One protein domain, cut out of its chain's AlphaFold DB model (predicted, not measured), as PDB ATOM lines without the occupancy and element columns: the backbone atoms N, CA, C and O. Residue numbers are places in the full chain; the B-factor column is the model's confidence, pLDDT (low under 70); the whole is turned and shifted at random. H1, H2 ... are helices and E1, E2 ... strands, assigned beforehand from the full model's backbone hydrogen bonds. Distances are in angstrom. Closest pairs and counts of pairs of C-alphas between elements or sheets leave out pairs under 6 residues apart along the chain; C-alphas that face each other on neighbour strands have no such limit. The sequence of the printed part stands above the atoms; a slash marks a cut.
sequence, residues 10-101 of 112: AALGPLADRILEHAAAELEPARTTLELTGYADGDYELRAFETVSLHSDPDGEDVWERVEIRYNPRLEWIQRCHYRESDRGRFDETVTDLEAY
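Overview. This is residues 10 to 101 of the 112 residues of an uncharacterized protein of Natronococcus jeotgali DSM 18795 (UniProt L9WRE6). A single antiparallel sheet of five strands, twisted and arched where four of its strands bend, has one helix, H1, lying slantwise over one face; no named element covers the other face. The chain goes through H1 first and then up and down through the sheet as a meander, each strand the antiparallel neighbour of the one before, in the order E1, E2, E3, E4, E5. The tight link after E2 reaches far to one end of the longest axis, and the beginning of H1 lies toward the other. The printed part has 92 residues with one named helix and five named strands, of the class mixed, helices and strands, in two layers, a helix on one face of a sheet. It is compact, with a radius of gyration of the C-alphas of 14.0 A and spans of 46 by 31 by 22 A.

Arrangement. H1, residues 10 to 26, is on the sheet at a height over the sheet of 8.1 A. It lies over E2, residues 44 to 56, and E3, residues 62 to 72; on the local plane its line and that of E3 stand at 46 degrees, slantwise to the strands. The closest C-alphas of H1 and E3 are those of Ala 23 and Ile 69, 6.1 A apart; those of H1 and E2 are Ala 23 and Ala 48, 6.2 A. In H1, 11 of 13 O i to N i+4 pairs are within hydrogen-bond range. E1, residues 32 to 38, is an edge strand and forms a hairpin with E2, with N 35 and O 47 at 2.9 A. E2 and E3 form the next hairpin, with N 50 and O 67 at 2.9 A. E3 and E4, residues 77 to 86, form a hairpin with N 68 and O 81 at 2.8 A. E4 and E5, residues 89 to 100, form the last, with N 82 and O 94 at 2.9 A. E5 is the other edge strand; it is near H1 and apart from E1 and E2.

Along the chain. H1 begins at C-alpha 10, (-4.125, 26.880, 32.154), and is 24.8 A long. E1 is 19.7 A long. E2, 32.0 A, bends by 71 degrees at residue 52. E3, 27.3 A, bends by 66 degrees at residue 69. E4, 25.9 A, bends by 56 degrees at residue 82. E5, 27.1 A, bends by 83 degrees at residue 92 and ends at C-alpha 100, (13.769, 27.703, 25.718).

Size, cuts and confidence. The two C-alphas farthest apart are those of Ala 10 and Pro 58, 46.6 A. The printed part has no cut, and its five links are tight. The mean pLDDT of the printed part is 87.1; residues 10 to 12 and residue 42 are under 70.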
ATOM      1  N   ALA A  10      -4.260  26.091  33.374       49.50
ATOM      2  CA  ALA A  10      -4.125  26.880  32.154       49.50
ATOM      3  C   ALA A  10      -2.670  27.067  31.664       49.50
ATOM      4  O   ALA A  10      -2.452  27.058  30.458       49.50
ATOM      5  N   ALA A  11      -1.680  27.204  32.554       57.47
ATOM      6  CA  ALA A  11      -0.256  27.274  32.204       57.47
ATOM      7  C   ALA A  11       0.287  25.919  31.719       57.47
ATOM      8  O   ALA A  11       1.198  25.874  30.891       57.47
ATOM      9  N   LEU A  12      -0.330  24.821  32.174       63.12
ATOM     10  CA  LEU A  12      -0.087  23.489  31.633       63.12
ATOM     11  C   LEU A  12      -0.506  23.377  30.170       63.12
ATOM     12  O   LEU A  12       0.119  22.597  29.481       63.12
ATOM     13  N   GLY A  13      -1.503  24.121  29.679       75.25
ATOM     14  CA  GLY A  13      -1.954  23.998  28.287       75.25
ATOM     15  C   GLY A  13      -0.810  24.230  27.291       75.25
ATOM     16  O   GLY A  13      -0.352  23.273  26.672       75.25
ATOM     17  N   PRO A  14      -0.259  25.454  27.214       81.94
ATOM     18  CA  PRO A  14       0.815  25.771  26.275       81.94
ATOM     19  C   PRO A  14       2.088  24.944  26.492       81.94
ATOM     20  O   PRO A  14       2.705  24.510  25.522       81.94
ATOM     21  N   LEU A  15       2.477  24.696  27.750       83.94
ATOM     22  CA  LEU A  15       3.662  23.889  28.054       83.94
ATOM     23  C   LEU A  15       3.459  22.415  27.675       83.94
ATOM     24  O   LEU A  15       4.366  21.787  27.131       83.94
ATOM     25  N   ALA A  16       2.280  21.855  27.947       83.94
ATOM     26  CA  ALA A  16       1.949  20.484  27.582       83.94
ATOM     27  C   ALA A  16       1.875  20.321  26.073       83.94
ATOM     28  O   ALA A  16       2.429  19.353  25.565       83.94
ATOM     29  N   ASP A  17       1.261  21.267  25.361       87.56
ATOM     30  CA  ASP A  17       1.239  21.270  23.898       87.56
ATOM     31  C   ASP A  17       2.664  21.254  23.331       87.56
ATOM     32  O   ASP A  17       2.959  20.455  22.445       87.56
ATOM     33  N   ARG A  18       3.586  22.048  23.893       90.56
ATOM     34  CA  ARG A  18       4.995  22.065  23.461       90.56
ATOM     35  C   ARG A  18       5.751  20.784  23.786       90.56
ATOM     36  O   ARG A  18       6.439  20.245  22.923       90.56
ATOM     37  N   ILE A  19       5.598  20.253  24.998       90.94
ATOM     38  CA  ILE A  19       6.185  18.954  25.358       90.94
ATOM     39  C   ILE A  19       5.647  17.858  24.432       90.94
ATOM     40  O   ILE A  19       6.422  17.016  23.991       90.94
ATOM     41  N   LEU A  20       4.350  17.871  24.111       89.06
ATOM     42  CA  LEU A  20       3.725  16.905  23.208       89.06
ATOM     43  C   LEU A  20       4.185  17.069  21.757       89.06
ATOM     44  O   LEU A  20       4.390  16.064  21.085       89.06
ATOM     45  N   GLU A  21       4.387  18.298  21.283       92.00
ATOM     46  CA  GLU A  21       4.950  18.587  19.959       92.00
ATOM     47  C   GLU A  21       6.360  17.999  19.828       92.00
ATOM     48  O   GLU A  21       6.633  17.237  18.898       92.00
ATOM     49  N   HIS A  22       7.227  18.255  20.811       93.94
ATOM     50  CA  HIS A  22       8.556  17.651  20.853       93.94
ATOM     51  C   HIS A  22       8.501  16.132  21.031       93.94
ATOM     52  O   HIS A  22       9.235  15.414  20.360       93.94
ATOM     53  N   ALA A  23       7.611  15.614  21.878       92.25
ATOM     54  CA  ALA A  23       7.442  14.177  22.061       92.25
ATOM     55  C   ALA A  23       7.009  13.482  20.763       92.25
ATOM     56  O   ALA A  23       7.523  12.416  20.453       92.25
ATOM     57  N   ALA A  24       6.114  14.088  19.983       90.44
ATOM     58  CA  ALA A  24       5.674  13.549  18.700       90.44
ATOM     59  C   ALA A  24       6.779  13.564  17.629       90.44
ATOM     60  O   ALA A  24       6.739  12.752  16.706       90.44
ATOM     61  N   ALA A  25       7.742  14.485  17.733       92.88
ATOM     62  CA  ALA A  25       8.890  14.561  16.833       92.88
ATOM     63  C   ALA A  25      10.029  13.606  17.232       92.88
ATOM     64  O   ALA A  25      10.696  13.049  16.362       92.88
ATOM     65  N   GLU A  26      10.253  13.429  18.536       91.19
ATOM     66  CA  GLU A  26      11.430  12.746  19.080       91.19
ATOM     67  C   GLU A  26      11.169  11.301  19.529       91.19
ATOM     68  O   GLU A  26      12.121  10.524  19.616       91.19
ATOM     69  N   LEU A  27       9.919  10.944  19.850       92.88
ATOM     70  CA  LEU A  27       9.546   9.644  20.417       92.88
ATOM     71  C   LEU A  27       8.632   8.853  19.476       92.88
ATOM     72  O   LEU A  27       7.846   9.423  18.721       92.88
ATOM     73  N   GLU A  28       8.669   7.522  19.572       91.00
ATOM     74  CA  GLU A  28       7.725   6.661  18.848       91.00
ATOM     75  C   GLU A  28       6.321   6.705  19.492       91.00
ATOM     76  O   GLU A  28       6.151   6.172  20.597       91.00
ATOM     77  N   PRO A  29       5.277   7.222  18.807       84.19
ATOM     78  CA  PRO A  29       3.966   7.473  19.419       84.19
ATOM     79  C   PRO A  29       3.302   6.234  20.029       84.19
ATOM     80  O   PRO A  29       2.583   6.331  21.019       84.19
ATOM     81  N   ALA A  30       3.548   5.050  19.457       87.81
ATOM     82  CA  ALA A  30       2.994   3.791  19.957       87.81
ATOM     83  C   ALA A  30       3.606   3.335  21.296       87.81
ATOM     84  O   ALA A  30       3.048   2.456  21.954       87.81
ATOM     85  N   ARG A  31       4.758   3.896  21.682       87.56
ATOM     86  CA  ARG A  31       5.500   3.578  22.913       87.56
ATOM     87  C   ARG A  31       5.600   4.766  23.868       87.56
ATOM     88  O   ARG A  31       6.070   4.595  24.994       87.56
ATOM     89  N   THR A  32       5.164   5.948  23.442       90.75
ATOM     90  CA  THR A  32       5.155   7.144  24.275       90.75
ATOM     91  C   THR A  32       4.164   6.999  25.424       90.75
ATOM     92  O   THR A  32       2.991   6.684  25.240       90.75
ATOM     93  N   THR A  33       4.642   7.291  26.625       92.31
ATOM     94  CA  THR A  33       3.841   7.472  27.831       92.31
ATOM     95  C   THR A  33       3.938   8.930  28.258       92.31
ATOM     96  O   THR A  33       5.033   9.484  28.333       92.31
ATOM     97  N   LEU A  34       2.791   9.546  28.539       90.44
ATOM     98  CA  LEU A  34       2.709  10.882  29.122       90.44
ATOM     99  C   LEU A  34       2.455  10.752  30.623       90.44
ATOM    100  O   LEU A  34       1.512  10.071  31.032       90.44
ATOM    101  N   GLU A  35       3.270  11.414  31.434       90.50
ATOM    102  CA  GLU A  35       3.142  11.402  32.886       90.50
ATOM    103  C   GLU A  35       3.110  12.830  33.434       90.50
ATOM    104  O   GLU A  35       3.978  13.648  33.131       90.50
ATOM    105  N   LEU A  36       2.096  13.105  34.256       86.81
ATOM    106  CA  LEU A  36       1.949  14.340  35.017       86.81
ATOM    107  C   LEU A  36       2.043  13.998  36.505       86.81
ATOM    108  O   LEU A  36       1.182  13.294  37.038       86.81
ATOM    109  N   THR A  37       3.065  14.524  37.168       85.06
ATOM    110  CA  THR A  37       3.306  14.342  38.599       85.06
ATOM    111  C   THR A  37       3.070  15.663  39.323       85.06
ATOM    112  O   THR A  37       3.681  16.668  38.991       85.06
ATOM    113  N   GLY A  38       2.174  15.673  40.314       81.31
ATOM    114  CA  GLY A  38       1.923  16.837  41.171       81.31
ATOM    115  C   GLY A  38       2.633  16.714  42.519       81.31
ATOM    116  O   GLY A  38       2.619  15.643  43.131       81.31
ATOM    117  N   TYR A  39       3.213  17.809  43.001       79.38
ATOM    118  CA  TYR A  39       3.894  17.902  44.291       79.38
ATOM    119  C   TYR A  39       3.026  18.606  45.342       79.38
ATOM    120  O   TYR A  39       2.104  19.361  45.029       79.38
ATOM    121  N   ALA A  40       3.320  18.350  46.620       78.62
ATOM    122  CA  ALA A  40       2.540  18.874  47.745       78.62
ATOM    123  C   ALA A  40       2.550  20.412  47.830       78.62
ATOM    124  O   ALA A  40       1.609  21.007  48.349       78.62
ATOM    125  N   ASP A  41       3.594  21.044  47.297       79.00
ATOM    126  CA  ASP A  41       3.797  22.494  47.280       79.00
ATOM    127  C   ASP A  41       3.005  23.204  46.164       79.00
ATOM    128  O   ASP A  41       3.117  24.416  46.004       79.00
ATOM    129  N   GLY A  42       2.196  22.462  45.400       64.88
ATOM    130  CA  GLY A  42       1.450  22.975  44.247       64.88
ATOM    131  C   GLY A  42       2.248  22.976  42.944       64.88
ATOM    132  O   GLY A  42       1.705  23.337  41.904       64.88
ATOM    133  N   ASP A  43       3.508  22.548  42.994       73.06
ATOM    134  CA  ASP A  43       4.365  22.370  41.825       73.06
ATOM    135  C   ASP A  43       3.958  21.119  41.026       73.06
ATOM    136  O   ASP A  43       3.309  20.207  41.556       73.06
ATOM    137  N   TYR A  44       4.334  21.051  39.752       73.62
ATOM    138  CA  TYR A  44       4.059  19.899  38.902       73.62
ATOM    139  C   TYR A  44       5.207  19.635  37.926       73.62
ATOM    140  O   TYR A  44       5.842  20.549  37.410       73.62
ATOM    141  N   GLU A  45       5.417  18.363  37.603       82.38
ATOM    142  CA  GLU A  45       6.314  17.905  36.547       82.38
ATOM    143  C   GLU A  45       5.482  17.234  35.454       82.38
ATOM    144  O   GLU A  45       4.743  16.281  35.714       82.38
ATOM    145  N   LEU A  46       5.602  17.730  34.222       85.75
ATOM    146  CA  LEU A  46       5.076  17.066  33.036       85.75
ATOM    147  C   LEU A  46       6.242  16.508  32.224       85.75
ATOM    148  O   LEU A  46       7.188  17.230  31.898       85.75
ATOM    149  N   ARG A  47       6.142  15.230  31.868       91.06
ATOM    150  CA  ARG A  47       7.130  14.541  31.042       91.06
ATOM    151  C   ARG A  47       6.465  13.582  30.070       91.06
ATOM    152  O   ARG A  47       5.474  12.930  30.392       91.06
ATOM    153  N   ALA A  48       7.044  13.469  28.886       94.00
ATOM    154  CA  ALA A  48       6.724  12.424  27.927       94.00
ATOM    155  C   ALA A  48       7.947  11.526  27.783       94.00
ATOM    156  O   ALA A  48       9.052  12.031  27.646       94.00
ATOM    157  N   PHE A  49       7.789  10.210  27.816       94.75
ATOM    158  CA  PHE A  49       8.926   9.310  27.647       94.75
ATOM    159  C   PHE A  49       8.558   8.062  26.858       94.75
ATOM    160  O   PHE A  49       7.404   7.640  26.840       94.75
ATOM    161  N   GLU A  50       9.555   7.427  26.254       94.38
ATOM    162  CA  GLU A  50       9.445   6.068  25.737       94.38
ATOM    163  C   GLU A  50      10.541   5.177  26.326       94.38
ATOM    164  O   GLU A  50      11.670   5.615  26.565       94.38
ATOM    165  N   THR A  51      10.208   3.906  26.548       92.88
ATOM    166  CA  THR A  51      11.195   2.868  26.855       92.88
ATOM    167  C   THR A  51      11.675   2.257  25.545       92.88
ATOM    168  O   THR A  51      10.925   1.564  24.857       92.88
ATOM    169  N   VAL A  52      12.934   2.518  25.201       89.38
ATOM    170  CA  VAL A  52      13.563   2.077  23.952       89.38
ATOM    171  C   VAL A  52      13.950   0.605  24.033       89.38
ATOM    172  O   VAL A  52      13.716  -0.145  23.084       89.38
ATOM    173  N   SER A  53      14.505   0.189  25.172       87.00
ATOM    174  CA  SER A  53      15.017  -1.167  25.370       87.00
ATOM    175  C   SER A  53      14.897  -1.615  26.825       87.00
ATOM    176  O   SER A  53      14.963  -0.795  27.741       87.00
ATOM    177  N   LEU A  54      14.787  -2.930  27.021       85.81
ATOM    178  CA  LEU A  54      14.900  -3.603  28.313       85.81
ATOM    179  C   LEU A  54      16.034  -4.622  28.226       85.81
ATOM    180  O   LEU A  54      16.009  -5.500  27.362       85.81
ATOM    181  N   HIS A  55      17.014  -4.504  29.114       80.69
ATOM    182  CA  HIS A  55      18.130  -5.434  29.227       80.69
ATOM    183  C   HIS A  55      18.228  -5.913  30.665       80.69
ATOM    184  O   HIS A  55      18.155  -5.097  31.570       80.69
ATOM    185  N   SER A  56      18.457  -7.201  30.885       79.12
ATOM    186  CA  SER A  56      18.882  -7.664  32.205       79.12
ATOM    187  C   SER A  56      20.403  -7.550  32.278       79.12
ATOM    188  O   SER A  56      21.114  -8.116  31.441       79.12
ATOM    189  N   ASP A  57      20.898  -6.781  33.240       75.06
ATOM    190  CA  ASP A  57      22.319  -6.679  33.548       75.06
ATOM    191  C   ASP A  57      22.867  -8.065  33.954       75.06
ATOM    192  O   ASP A  57      22.114  -8.884  34.496       75.06
ATOM    193  N   PRO A  58      24.148  -8.391  33.696       70.75
ATOM    194  CA  PRO A  58      24.765  -9.631  34.173       70.75
ATOM    195  C   PRO A  58      24.599  -9.894  35.680       70.75
ATOM    196  O   PRO A  58      24.593 -11.062  36.074       70.75
ATOM    197  N   ASP A  59      24.426  -8.859  36.507       75.44
ATOM    198  CA  ASP A  59      24.137  -8.980  37.944       75.44
ATOM    199  C   ASP A  59      22.647  -9.265  38.266       75.44
ATOM    200  O   ASP A  59      22.285  -9.452  39.430       75.44
ATOM    201  N   GLY A  60      21.783  -9.367  37.249       74.56
ATOM    202  CA  GLY A  60      20.370  -9.757  37.354       74.56
ATOM    203  C   GLY A  60      19.383  -8.603  37.553       74.56
ATOM    204  O   GLY A  60      18.211  -8.860  37.820       74.56
ATOM    205  N   GLU A  61      19.839  -7.356  37.446       83.69
ATOM    206  CA  GLU A  61      18.997  -6.160  37.556       83.69
ATOM    207  C   GLU A  61      18.447  -5.773  36.177       83.69
ATOM    208  O   GLU A  61      19.189  -5.738  35.196       83.69
ATOM    209  N   ASP A  62      17.148  -5.489  36.085       87.81
ATOM    210  CA  ASP A  62      16.565  -4.992  34.843       87.81
ATOM    211  C   ASP A  62      16.955  -3.522  34.630       87.81
ATOM    212  O   ASP A  62      16.836  -2.676  35.518       87.81
ATOM    213  N   VAL A  63      17.450  -3.240  33.431       87.25
ATOM    214  CA  VAL A  63      17.905  -1.934  32.967       87.25
ATOM    215  C   VAL A  63      17.013  -1.488  31.819       87.25
ATOM    216  O   VAL A  63      16.961  -2.115  30.754       87.25
ATOM    217  N   TRP A  64      16.346  -0.361  32.018       92.50
ATOM    218  CA  TRP A  64      15.523   0.302  31.019       92.50
ATOM    219  C   TRP A  64      16.321   1.409  30.346       92.50
ATOM    220  O   TRP A  64      16.851   2.298  31.005       92.50
ATOM    221  N   GLU A  65      16.374   1.396  29.021       93.94
ATOM    222  CA  GLU A  65      16.849   2.539  28.246       93.94
ATOM    223  C   GLU A  65      15.652   3.418  27.887       93.94
ATOM    224  O   GLU A  65      14.679   2.928  27.309       93.94
ATOM    225  N   ARG A  66      15.699   4.699  28.257       94.75
ATOM    226  CA  ARG A  66      14.569   5.625  28.131       94.75
ATOM    227  C   ARG A  66      14.987   6.917  27.449       94.75
ATOM    228  O   ARG A  66      16.075   7.437  27.696       94.75
ATOM    229  N   VAL A  67      14.089   7.446  26.626       95.88
ATOM    230  CA  VAL A  67      14.168   8.815  26.106       95.88
ATOM    231  C   VAL A  67      12.989   9.585  26.684       95.88
ATOM    232  O   VAL A  67      11.857   9.117  26.611       95.88
ATOM    233  N   GLU A  68      13.258  10.728  27.302       96.31
ATOM    234  CA  GLU A  68      12.309  11.573  28.028       96.31
ATOM    235  C   GLU A  68      12.379  12.998  27.471       96.31
ATOM    236  O   GLU A  68      13.460  13.564  27.341       96.31
ATOM    237  N   ILE A  69      11.233  13.584  27.152       96.31
ATOM    238  CA  ILE A  69      11.055  15.010  26.903       96.31
ATOM    239  C   ILE A  69      10.456  15.616  28.167       96.31
ATOM    240  O   ILE A  69       9.375  15.208  28.604       96.31
ATOM    241  N   ARG A  70      11.152  16.585  28.759       93.50
ATOM    242  CA  ARG A  70      10.725  17.246  29.996       93.50
ATOM    243  C   ARG A  70      10.966  18.740  29.953       93.50
ATOM    244  O   ARG A  70      11.857  19.215  29.254       93.50
ATOM    245  N   TYR A  71      10.221  19.460  30.777       90.31
ATOM    246  CA  TYR A  71      10.506  20.852  31.082       90.31
ATOM    247  C   TYR A  71      11.386  20.969  32.326       90.31
ATOM    248  O   TYR A  71      11.107  20.365  33.359       90.31
ATOM    249  N   ASN A  72      12.451  21.758  32.227       86.88
ATOM    250  CA  ASN A  72      13.328  22.104  33.330       86.88
ATOM    251  C   ASN A  72      13.003  23.523  33.819       86.88
ATOM    252  O   ASN A  72      13.468  24.491  33.213       86.88
ATOM    253  N   PRO A  73      12.279  23.671  34.942       80.56
ATOM    254  CA  PRO A  73      11.833  24.976  35.427       80.56
ATOM    255  C   PRO A  73      12.969  25.874  35.926       80.56
ATOM    256  O   PRO A  73      12.773  27.070  36.093       80.56
ATOM    257  N   ARG A  74      14.165  25.328  36.192       82.25
ATOM    258  CA  ARG A  74      15.311  26.130  36.656       82.25
ATOM    259  C   ARG A  74      16.023  26.846  35.526       82.25
ATOM    260  O   ARG A  74      16.575  27.919  35.742       82.25
ATOM    261  N   LEU A  75      16.104  26.180  34.379       84.31
ATOM    262  CA  LEU A  75      16.720  26.745  33.189       84.31
ATOM    263  C   LEU A  75      15.686  27.427  32.310       84.31
ATOM    264  O   LEU A  75      16.093  28.274  31.523       84.31
ATOM    265  N   GLU A  76      14.406  27.070  32.460       88.50
ATOM    266  CA  GLU A  76      13.333  27.470  31.557       88.50
ATOM    267  C   GLU A  76      13.580  26.871  30.161       88.50
ATOM    268  O   GLU A  76      13.667  27.580  29.170       88.50
ATOM    269  N   TRP A  77      13.782  25.544  30.088       92.00
ATOM    270  CA  TRP A  77      14.007  24.811  28.826       92.00
ATOM    271  C   TRP A  77      13.214  23.515  28.759       92.00
ATOM    272  O   TRP A  77      13.141  22.764  29.731       92.00
ATOM    273  N   ILE A  78      12.700  23.208  27.574       93.19
ATOM    274  CA  ILE A  78      12.286  21.866  27.185       93.19
ATOM    275  C   ILE A  78      13.533  21.115  26.719       93.19
ATOM    276  O   ILE A  78      14.292  21.582  25.866       93.19
ATOM    277  N   GLN A  79      13.761  19.950  27.310       96.00
ATOM    278  CA  GLN A  79      14.963  19.151  27.122       96.00
ATOM    279  C   GLN A  79      14.600  17.725  26.726       96.00
ATOM    280  O   GLN A  79      13.625  17.158  27.222       96.00
ATOM    281  N   ARG A  80      15.441  17.129  25.881       96.62
ATOM    282  CA  ARG A  80      15.482  15.695  25.607       96.62
ATOM    283  C   ARG A  80      16.550  15.050  26.475       96.62
ATOM    284  O   ARG A  80      17.728  15.385  26.372       96.62
ATOM    285  N   CYS A  81      16.152  14.093  27.291       95.81
ATOM    286  CA  CYS A  81      17.026  13.290  28.127       95.81
ATOM    287  C   CYS A  81      17.035  11.858  27.600       95.81
ATOM    288  O   CYS A  81      15.988  11.239  27.457       95.81
ATOM    289  N   HIS A  82      18.214  11.310  27.330       96.06
ATOM    290  CA  HIS A  82      18.400   9.886  27.053       96.06
ATOM    291  C   HIS A  82      19.222   9.307  28.193       96.06
ATOM    292  O   HIS A  82      20.320   9.787  28.458       96.06
ATOM    293  N   TYR A  83      18.676   8.326  28.899       94.75
ATOM    294  CA  TYR A  83      19.331   7.723  30.052       94.75
ATOM    295  C   TYR A  83      19.028   6.232  30.148       94.75
ATOM    296  O   TYR A  83      18.107   5.704  29.513       94.75
ATOM    297  N   ARG A  84      19.812   5.555  30.982       92.31
ATOM    298  CA  ARG A  84      19.517   4.212  31.464       92.31
ATOM    299  C   ARG A  84      19.046   4.294  32.904       92.31
ATOM    300  O   ARG A  84      19.495   5.141  33.670       92.31
ATOM    301  N   GLU A  85      18.096   3.455  33.260       92.62
ATOM    302  CA  GLU A  85      17.502   3.409  34.589       92.62
ATOM    303  C   GLU A  85      17.484   1.972  35.067       92.62
ATOM    304  O   GLU A  85      17.227   1.059  34.284       92.62
ATOM    305  N   SER A  86      17.763   1.785  36.346       90.62
ATOM    306  CA  SER A  86      17.575   0.526  37.047       90.62
ATOM    307  C   SER A  86      16.912   0.783  38.398       90.62
ATOM    308  O   SER A  86      16.621   1.931  38.749       90.62
ATOM    309  N   ASP A  87      16.704  -0.264  39.195       87.50
ATOM    310  CA  ASP A  87      16.139  -0.139  40.547       87.50
ATOM    311  C   ASP A  87      16.992   0.766  41.469       87.50
ATOM    312  O   ASP A  87      16.505   1.336  42.445       87.50
ATOM    313  N   ARG A  88      18.275   0.963  41.132       86.88
ATOM    314  CA  ARG A  88      19.205   1.851  41.852       86.88
ATOM    315  C   ARG A  88      19.132   3.312  41.411       86.88
ATOM    316  O   ARG A  88      19.734   4.164  42.065       86.88
ATOM    317  N   GLY A  89      18.419   3.605  40.326       87.69
ATOM    318  CA  GLY A  89      18.232   4.946  39.784       87.69
ATOM    319  C   GLY A  89      18.746   5.117  38.354       87.69
ATOM    320  O   GLY A  89      19.001   4.154  37.632       87.69
ATOM    321  N   ARG A  90      18.868   6.382  37.936       90.69
ATOM    322  CA  ARG A  90      19.256   6.786  36.576       90.69
ATOM    323  C   ARG A  90      20.774   6.929  36.432       90.69
ATOM    324  O   ARG A  90      21.441   7.418  37.343       90.69
ATOM    325  N   PHE A  91      21.302   6.551  35.273       90.44
ATOM    326  CA  PHE A  91      22.717   6.625  34.915       90.44
ATOM    327  C   PHE A  91      22.909   6.781  33.393       90.44
ATOM    328  O   PHE A  91      21.949   6.692  32.627       90.44
ATOM    329  N   ASP A  92      24.147   7.069  32.962       89.25
ATOM    330  CA  ASP A  92      24.502   7.357  31.557       89.25
ATOM    331  C   ASP A  92      23.596   8.429  30.901       89.25
ATOM    332  O   ASP A  92      23.209   8.325  29.738       89.25
ATOM    333  N   GLU A  93      23.228   9.469  31.661       95.62
ATOM    334  CA  GLU A  93      22.320  10.520  31.191       95.62
ATOM    335  C   GLU A  93      23.009  11.452  30.184       95.62
ATOM    336  O   GLU A  93      24.051  12.051  30.454       95.62
ATOM    337  N   THR A  94      22.371  11.621  29.030       96.56
ATOM    338  CA  THR A  94      22.677  12.657  28.045       96.56
ATOM    339  C   THR A  94      21.489  13.604  27.939       96.56
ATOM    340  O   THR A  94      20.373  13.168  27.655       96.56
ATOM    341  N   VAL A  95      21.727  14.901  28.137       96.25
ATOM    342  CA  VAL A  95      20.702  15.952  28.048       96.25
ATOM    343  C   VAL A  95      20.968  16.822  26.826       96.25
ATOM    344  O   VAL A  95      22.098  17.240  26.586       96.25
ATOM    345  N   THR A  96      19.931  17.070  26.033       96.00
ATOM    346  CA  THR A  96      19.949  17.962  24.871       96.00
ATOM    347  C   THR A  96      18.858  19.006  25.026       96.00
ATOM    348  O   THR A  96      17.690  18.674  25.213       96.00
ATOM    349  N   ASP A  97      19.253  20.266  24.933       95.44
ATOM    350  CA  ASP A  97      18.354  21.409  24.966       95.44
ATOM    351  C   ASP A  97      17.585  21.513  23.639       95.44
ATOM    352  O   ASP A  97      18.205  21.551  22.574       95.44
ATOM    353  N   LEU A  98      16.247  21.520  23.692       93.50
ATOM    354  CA  LEU A  98      15.391  21.571  22.500       93.50
ATOM    355  C   LEU A  98      14.818  22.969  22.260       93.50
ATOM    356  O   LEU A  98      14.941  23.508  21.163       93.50
ATOM    357  N   GLU A  99      14.198  23.549  23.286       92.06
ATOM    358  CA  GLU A  99      13.494  24.830  23.206       92.06
ATOM    359  C   GLU A  99      13.630  25.564  24.545       92.06
ATOM    360  O   GLU A  99      13.513  24.944  25.602       92.06
ATOM    361  N   ALA A 100      13.876  26.873  24.521       89.06
ATOM    362  CA  ALA A 100      13.769  27.703  25.718       89.06
ATOM    363  C   ALA A 100      12.291  28.048  25.964       89.06
ATOM    364  O   ALA A 100      11.581  28.436  25.039       89.06
ATOM    365  N   TYR A 101      11.827  27.932  27.203       83.44
ATOM    366  CA  TYR A 101      10.447  28.173  27.598       83.44
ATOM    367  C   TYR A 101      10.374  28.913  28.945       83.44
ATOM    368  O   TYR A 101      10.672  28.291  29.961       83.44
TER     369      TYR A 101